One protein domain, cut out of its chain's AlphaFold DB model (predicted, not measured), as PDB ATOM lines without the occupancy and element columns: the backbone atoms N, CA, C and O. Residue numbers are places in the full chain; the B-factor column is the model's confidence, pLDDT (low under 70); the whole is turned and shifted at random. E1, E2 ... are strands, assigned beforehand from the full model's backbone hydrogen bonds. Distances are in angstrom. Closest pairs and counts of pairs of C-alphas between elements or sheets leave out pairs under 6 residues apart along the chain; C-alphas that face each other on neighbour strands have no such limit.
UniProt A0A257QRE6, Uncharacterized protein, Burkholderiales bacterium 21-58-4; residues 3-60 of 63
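AT A GLANCE: This is residues 3 to 60 of the 63 residues of an uncharacterized protein of Burkholderiales bacterium 21-58-4 (UniProt A0A257QRE6). With little regular structure, the domain has a small antiparallel sheet, E3 - E2 - E4, and a short antiparallel pair, E1 and E5, beyond the end where E2 begins. Residues 32 to 47, with no named element, arch over one face of the sheet. The printed part has 58 residues, five named strands, E1 to E5 along the chain, and no named helix; the class is all strand, with 20 residues in named elements. It is compact, with a radius of gyration of the C-alphas of 11.1 A and spans of 28 by 22 by 16 A.

IN THESE COORDINATES: E2, residues 11 to 15, is 14.0 A long from C-alpha 11 at (20.874, 95.016, 72.561). E3 is residues 27 to 31, 10.8 A; E4, residues 48 to 51, 9.8 A; E1, residues 3 to 5; E5, residues 57 to 59, ending at C-alpha 59 (18.733, 105.234, 65.607).

HOW THE PARTS SIT: E2 and E3 form a hairpin; N 13 and O 29 are 2.8 A apart. Across E2 and E4, N 14 and O 49 are 2.9 A apart. Across E1 and E5, N 4 and O 57 are 2.8 A apart. E2 and E5 are apart.

THE WHOLE: The C-alphas of Ser 8 and Ala 45, the farthest two, are 30.0 A apart. The printed part has no cut. The links E2 to E3 and E3 to E4 are long. Residue 36 has pLDDT under 70.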
ATOM      1  N   VAL A   3      16.057 104.198  70.825       88.06
ATOM      2  CA  VAL A   3      15.309 103.007  70.387       88.06
ATOM      3  C   VAL A   3      14.072 103.459  69.609       88.06
ATOM      4  O   VAL A   3      13.193 104.110  70.167       88.06
ATOM      5  N   VAL A   4      14.007 103.119  68.321       91.12
ATOM      6  CA  VAL A   4      12.890 103.481  67.426       91.12
ATOM      7  C   VAL A   4      11.777 102.441  67.496       91.12
ATOM      8  O   VAL A   4      10.600 102.785  67.529       91.12
ATOM      9  N   VAL A   5      12.155 101.162  67.540       91.38
ATOM     10  CA  VAL A   5      11.231 100.034  67.700       91.38
ATOM     11  C   VAL A   5      11.745  99.169  68.832       91.38
ATOM     12  O   VAL A   5      12.915  98.780  68.833       91.38
ATOM     13  N   ALA A   6      10.871  98.889  69.796       90.19
ATOM     14  CA  ALA A   6      11.206  98.054  70.934       90.19
ATOM     15  C   ALA A   6      11.387  96.592  70.511       90.19
ATOM     16  O   ALA A   6      10.564  96.048  69.778       90.19
ATOM     17  N   GLY A   7      12.459  95.967  70.996       88.31
ATOM     18  CA  GLY A   7      12.716  94.540  70.809       88.31
ATOM     19  C   GLY A   7      12.217  93.691  71.976       88.31
ATOM     20  O   GLY A   7      11.848  94.206  73.032       88.31
ATOM     21  N   SER A   8      12.259  92.372  71.802       91.12
ATOM     22  CA  SER A   8      11.963  91.392  72.858       91.12
ATOM     23  C   SER A   8      13.174  91.058  73.740       91.12
ATOM     24  O   SER A   8      13.016  90.416  74.776       91.12
ATOM     25  N   ALA A   9      14.370  91.516  73.359       91.44
ATOM     26  CA  ALA A   9      15.604  91.393  74.128       91.44
ATOM     27  C   ALA A   9      16.393  92.709  74.092       91.44
ATOM     28  O   ALA A   9      16.221  93.516  73.175       91.44
ATOM     29  N   ALA A  10      17.248  92.929  75.093       91.12
ATOM     30  CA  ALA A  10      18.183  94.049  75.089       91.12
ATOM     31  C   ALA A  10      19.240  93.863  73.988       91.12
ATOM     32  O   ALA A  10      19.622  92.738  73.664       91.12
ATOM     33  N   GLY A  11      19.693  94.975  73.415       91.88
ATOM     34  CA  GLY A  11      20.874  95.016  72.561       91.88
ATOM     35  C   GLY A  11      22.143  95.279  73.367       91.88
ATOM     36  O   GLY A  11      22.099  95.437  74.589       91.88
ATOM     37  N   ALA A  12      23.268  95.381  72.673       92.19
ATOM     38  CA  ALA A  12      24.552  95.734  73.263       92.19
ATOM     39  C   ALA A  12      25.457  96.453  72.255       92.19
ATOM     40  O   ALA A  12      25.273  96.364  71.036       92.19
ATOM     41  N   ILE A  13      26.430  97.188  72.780       91.25
ATOM     42  CA  ILE A  13      27.447  97.917  72.027       91.25
ATOM     43  C   ILE A  13      28.814  97.404  72.451       91.25
ATOM     44  O   ILE A  13      29.076  97.273  73.646       91.25
ATOM     45  N   TYR A  14      29.683  97.174  71.472       92.69
ATOM     46  CA  TYR A  14      31.006  96.602  71.674       92.69
ATOM     47  C   TYR A  14      32.092  97.452  71.017       92.69
ATOM     48  O   TYR A  14      31.879  98.010  69.934       92.69
ATOM     49  N   ASP A  15      33.269  97.481  71.643       92.44
ATOM     50  CA  ASP A  15      34.504  97.944  71.010       92.44
ATOM     51  C   ASP A  15      35.156  96.779  70.261       92.44
ATOM     52  O   ASP A  15      35.873  95.944  70.820       92.44
ATOM     53  N   ALA A  16      34.811  96.665  68.983       92.31
ATOM     54  CA  ALA A  16      35.211  95.550  68.144       92.31
ATOM     55  C   ALA A  16      35.395  96.010  66.697       92.31
ATOM     56  O   ALA A  16      34.631  96.825  66.183       92.31
ATOM     57  N   ALA A  17      36.389  95.440  66.011       91.12
ATOM     58  CA  ALA A  17      36.618  95.699  64.587       91.12
ATOM     59  C   ALA A  17      35.570  95.029  63.683       91.12
ATOM     60  O   ALA A  17      35.327  95.478  62.566       91.12
ATOM     61  N   THR A  18      34.988  93.912  64.132       91.62
ATOM     62  CA  THR A  18      34.064  93.098  63.333       91.62
ATOM     63  C   THR A  18      32.953  92.520  64.200       91.62
ATOM     64  O   THR A  18      33.124  92.333  65.404       91.62
ATOM     65  N   THR A  19      31.832  92.159  63.575       89.25
ATOM     66  CA  THR A  19      30.705  91.497  64.251       89.25
ATOM     67  C   THR A  19      31.064  90.123  64.823       89.25
ATOM     68  O   THR A  19      30.444  89.693  65.790       89.25
ATOM     69  N   GLY A  20      32.077  89.444  64.275       90.88
ATOM     70  CA  GLY A  20      32.579  88.171  64.804       90.88
ATOM     71  C   GLY A  20      33.501  88.318  66.019       90.88
ATOM     72  O   GLY A  20      33.758  87.336  66.707       90.88
ATOM     73  N   SER A  21      33.993  89.528  66.297       90.38
ATOM     74  CA  SER A  21      34.880  89.832  67.431       90.38
ATOM     75  C   SER A  21      34.123  90.284  68.686       90.38
ATOM     76  O   SER A  21      34.740  90.748  69.642       90.38
ATOM     77  N   VAL A  22      32.795  90.195  68.677       91.25
ATOM     78  CA  VAL A  22      31.932  90.576  69.796       91.25
ATOM     79  C   VAL A  22      32.102  89.585  70.950       91.25
ATOM     80  O   VAL A  22      31.932  88.380  70.766       91.25
ATOM     81  N   ALA A  23      32.427  90.087  72.142       91.25
ATOM     82  CA  ALA A  23      32.626  89.286  73.344       91.25
ATOM     83  C   ALA A  23      32.183  90.051  74.602       91.25
ATOM     84  O   ALA A  23      32.218  91.274  74.657       91.25
ATOM     85  N   ALA A  24      31.851  89.335  75.677       90.88
ATOM     86  CA  ALA A  24      31.496  89.977  76.948       90.88
ATOM     87  C   ALA A  24      32.623  90.874  77.511       90.88
ATOM     88  O   ALA A  24      32.366  91.793  78.278       90.88
ATOM     89  N   SER A  25      33.883  90.630  77.125       90.88
ATOM     90  CA  SER A  25      35.041  91.419  77.560       90.88
ATOM     91  C   SER A  25      35.197  92.767  76.854       90.88
ATOM     92  O   SER A  25      35.961  93.597  77.337       90.88
ATOM     93  N   ASN A  26      34.548  92.971  75.703       90.75
ATOM     94  CA  ASN A  26      34.602  94.229  74.950       90.75
ATOM     95  C   ASN A  26      33.237  94.914  74.837       90.75
ATOM     96  O   ASN A  26      33.072  95.829  74.032       90.75
ATOM     97  N   GLU A  27      32.267  94.484  75.646       91.12
ATOM     98  CA  GLU A  27      30.983  95.155  75.787       91.12
ATOM     99  C   GLU A  27      31.163  96.482  76.527       91.12
ATOM    100  O   GLU A  27      31.709  96.534  77.629       91.12
ATOM    101  N   ILE A  28      30.697  97.565  75.912       90.75
ATOM    102  CA  ILE A  28      30.773  98.921  76.462       90.75
ATOM    103  C   ILE A  28      29.465  99.300  77.152       90.75
ATOM    104  O   ILE A  28      29.469  99.988  78.171       90.75
ATOM    105  N   SER A  29      28.330  98.874  76.592       89.25
ATOM    106  CA  SER A  29      27.015  99.178  77.149       89.25
ATOM    107  C   SER A  29      25.952  98.223  76.639       89.25
ATOM    108  O   SER A  29      25.924  97.880  75.456       89.25
ATOM    109  N   THR A  30      24.984  97.933  77.502       90.38
ATOM    110  CA  THR A  30      23.708  97.342  77.099       90.38
ATOM    111  C   THR A  30      22.779  98.414  76.529       90.38
ATOM    112  O   THR A  30      22.859  99.596  76.879       90.38
ATOM    113  N   VAL A  31      21.887  98.004  75.632       89.50
ATOM    114  CA  VAL A  31      20.832  98.839  75.057       89.50
ATOM    115  C   VAL A  31      19.485  98.288  75.523       89.50
ATOM    116  O   VAL A  31      19.068  97.234  75.037       89.50
ATOM    117  N   PRO A  32      18.782  98.948  76.462       88.50
ATOM    118  CA  PRO A  32      17.471  98.501  76.919       88.50
ATOM    119  C   PRO A  32      16.471  98.363  75.768       88.50
ATOM    120  O   PRO A  32      16.585  99.012  74.729       88.50
ATOM    121  N   THR A  33      15.457  97.519  75.967       88.12
ATOM    122  CA  THR A  33      14.413  97.239  74.966       88.12
ATOM    123  C   THR A  33      13.590  98.471  74.605       88.12
ATOM    124  O   THR A  33      13.079  98.548  73.494       88.12
ATOM    125  N   THR A  34      13.468  99.435  75.519       80.94
ATOM    126  CA  THR A  34      12.726 100.690  75.361       80.94
ATOM    127  C   THR A  34      13.524 101.844  75.964       80.94
ATOM    128  O   THR A  34      14.268 101.656  76.926       80.94
ATOM    129  N   GLY A  35      13.390 103.044  75.397       76.75
ATOM    130  CA  GLY A  35      14.070 104.237  75.901       76.75
ATOM    131  C   GLY A  35      14.305 105.286  74.818       76.75
ATOM    132  O   GLY A  35      14.421 104.968  73.635       76.75
ATOM    133  N   THR A  36      14.362 106.553  75.227       68.25
ATOM    134  CA  THR A  36      14.347 107.695  74.304       68.25
ATOM    135  C   THR A  36      15.729 108.163  73.877       68.25
ATOM    136  O   THR A  36      15.891 108.430  72.695       68.25
ATOM    137  N   VAL A  37      16.730 108.252  74.762       73.50
ATOM    138  CA  VAL A  37      18.106 108.616  74.369       73.50
ATOM    139  C   VAL A  37      19.136 107.983  75.308       73.50
ATOM    140  O   VAL A  37      19.084 108.191  76.515       73.50
ATOM    141  N   ILE A  38      20.106 107.265  74.741       77.38
ATOM    142  CA  ILE A  38      21.322 106.802  75.417       77.38
ATOM    143  C   ILE A  38      22.484 107.612  74.842       77.38
ATOM    144  O   ILE A  38      22.765 107.553  73.634       77.38
ATOM    145  N   ALA A  39      23.103 108.419  75.702       76.62
ATOM    146  CA  ALA A  39      24.351 109.111  75.422       76.62
ATOM    147  C   ALA A  39      25.494 108.231  75.930       76.62
ATOM    148  O   ALA A  39      25.556 107.921  77.116       76.62
ATOM    149  N   LEU A  40      26.353 107.803  75.012       77.19
ATOM    150  CA  LEU A  40      27.515 106.980  75.307       77.19
ATOM    151  C   LEU A  40      28.741 107.785  74.882       77.19
ATOM    152  O   LEU A  40      28.854 108.136  73.708       77.19
ATOM    153  N   ASP A  41      29.600 108.120  75.841       79.00
ATOM    154  CA  ASP A  41      30.853 108.833  75.596       79.00
ATOM    155  C   ASP A  41      31.999 107.885  75.947       79.00
ATOM    156  O   ASP A  41      32.248 107.597  77.119       79.00
ATOM    157  N   TRP A  42      32.612 107.299  74.919       76.50
ATOM    158  CA  TRP A  42      33.694 106.332  75.074       76.50
ATOM    159  C   TRP A  42      34.731 106.507  73.954       76.50
ATOM    160  O   TRP A  42      34.354 106.735  72.801       76.50
ATOM    161  N   PRO A  43      36.034 106.394  74.267       78.50
ATOM    162  CA  PRO A  43      37.085 106.418  73.260       78.50
ATOM    163  C   PRO A  43      37.116 105.094  72.490       78.50
ATOM    164  O   PRO A  43      37.488 104.061  73.041       78.50
ATOM    165  N   VAL A  44      36.754 105.130  71.210       80.88
ATOM    166  CA  VAL A  44      36.807 103.958  70.326       80.88
ATOM    167  C   VAL A  44      38.260 103.531  70.126       80.88
ATOM    168  O   VAL A  44      39.035 104.268  69.514       80.88
ATOM    169  N   ALA A  45      38.635 102.352  70.622       84.12
ATOM    170  CA  ALA A  45      39.996 101.835  70.485       84.12
ATOM    171  C   ALA A  45      40.181 101.026  69.195       84.12
ATOM    172  O   ALA A  45      41.213 101.148  68.534       84.12
ATOM    173  N   THR A  46      39.188 100.213  68.826       85.25
ATOM    174  CA  THR A  46      39.288  99.261  67.706       85.25
ATOM    175  C   THR A  46      38.185  99.469  66.672       85.25
ATOM    176  O   THR A  46      38.426  99.338  65.471       85.25
ATOM    177  N   GLY A  47      36.973  99.792  67.123       87.06
ATOM    178  CA  GLY A  47      35.815 100.037  66.266       87.06
ATOM    179  C   GLY A  47      34.511 100.059  67.059       87.06
ATOM    180  O   GLY A  47      34.510  99.840  68.264       87.06
ATOM    181  N   ILE A  48      33.390 100.322  66.388       89.44
ATOM    182  CA  ILE A  48      32.058 100.288  67.006       89.44
ATOM    183  C   ILE A  48      31.245  99.184  66.342       89.44
ATOM    184  O   ILE A  48      30.935  99.269  65.151       89.44
ATOM    185  N   VAL A  49      30.825  98.193  67.126       91.88
ATOM    186  CA  VAL A  49      29.790  97.241  66.717       91.88
ATOM    187  C   VAL A  49      28.563  97.462  67.585       91.88
ATOM    188  O   VAL A  49      28.616  97.318  68.804       91.88
ATOM    189  N   VAL A  50      27.442  97.792  66.948       90.88
ATOM    190  CA  VAL A  50      26.141  97.878  67.616       90.88
ATOM    191  C   VAL A  50      25.324  96.652  67.242       90.88
ATOM    192  O   VAL A  50      25.059  96.424  66.062       90.88
ATOM    193  N   ALA A  51      24.927  95.877  68.247       93.00
ATOM    194  CA  ALA A  51      24.088  94.697  68.103       93.00
ATOM    195  C   ALA A  51      22.700  94.993  68.694       93.00
ATOM    196  O   ALA A  51      22.533  94.946  69.917       93.00
ATOM    197  N   PRO A  52      21.697  95.331  67.863       92.44
ATOM    198  CA  PRO A  52      20.326  95.481  68.334       92.44
ATOM    199  C   PRO A  52      19.809  94.173  68.931       92.44
ATOM    200  O   PRO A  52      20.141  93.084  68.455       92.44
ATOM    201  N   GLY A  53      18.952  94.284  69.943       91.88
ATOM    202  CA  GLY A  53      18.215  93.133  70.451       91.88
ATOM    203  C   GLY A  53      17.238  92.568  69.413       91.88
ATOM    204  O   GLY A  53      16.932  93.196  68.398       91.88
ATOM    205  N   THR A  54      16.711  91.368  69.658       94.06
ATOM    206  CA  THR A  54      15.768  90.713  68.737       94.06
ATOM    207  C   THR A  54      14.548  91.597  68.455       94.06
ATOM    208  O   THR A  54      13.829  91.987  69.374       94.06
ATOM    209  N   GLY A  55      14.314  91.912  67.177       90.62
ATOM    210  CA  GLY A  55      13.206  92.772  66.737       90.62
ATOM    211  C   GLY A  55      13.370  94.260  67.077       90.62
ATOM    212  O   GLY A  55      12.447  95.036  66.847       90.62
ATOM    213  N   GLN A  56      14.522  94.669  67.613       90.88
ATOM    214  CA  GLN A  56      14.799  96.056  67.969       90.88
ATOM    215  C   GLN A  56      15.281  96.860  66.757       90.88
ATOM    216  O   GLN A  56      16.041  96.364  65.926       90.88
ATOM    217  N   THR A  57      14.897  98.136  66.686       90.88
ATOM    218  CA  THR A  57      15.477  99.107  65.743       90.88
ATOM    219  C   THR A  57      16.085 100.270  66.513       90.88
ATOM    220  O   THR A  57      15.427 100.853  67.376       90.88
ATOM    221  N   LEU A  58      17.329 100.623  66.186       90.00
ATOM    222  CA  LEU A  58      18.093 101.683  66.843       90.00
ATOM    223  C   LEU A  58      18.393 102.817  65.862       90.00
ATOM    224  O   LEU A  58      18.828 102.567  64.740       90.00
ATOM    225  N   ALA A  59      18.214 104.062  66.302       89.31
ATOM    226  CA  ALA A  59      18.733 105.234  65.607       89.31
ATOM    227  C   ALA A  59      20.074 105.637  66.232       89.31
ATOM    228  O   ALA A  59      20.167 105.964  67.422       89.31
ATOM    229  N   ILE A  60      21.127 105.600  65.415       86.75
ATOM    230  CA  ILE A  60      22.505 105.850  65.836       86.75
ATOM    231  C   ILE A  60      22.981 107.156  65.207       86.75
ATOM    232  O   ILE A  60      22.801 107.402  64.018       86.75
TER     233      ILE A  60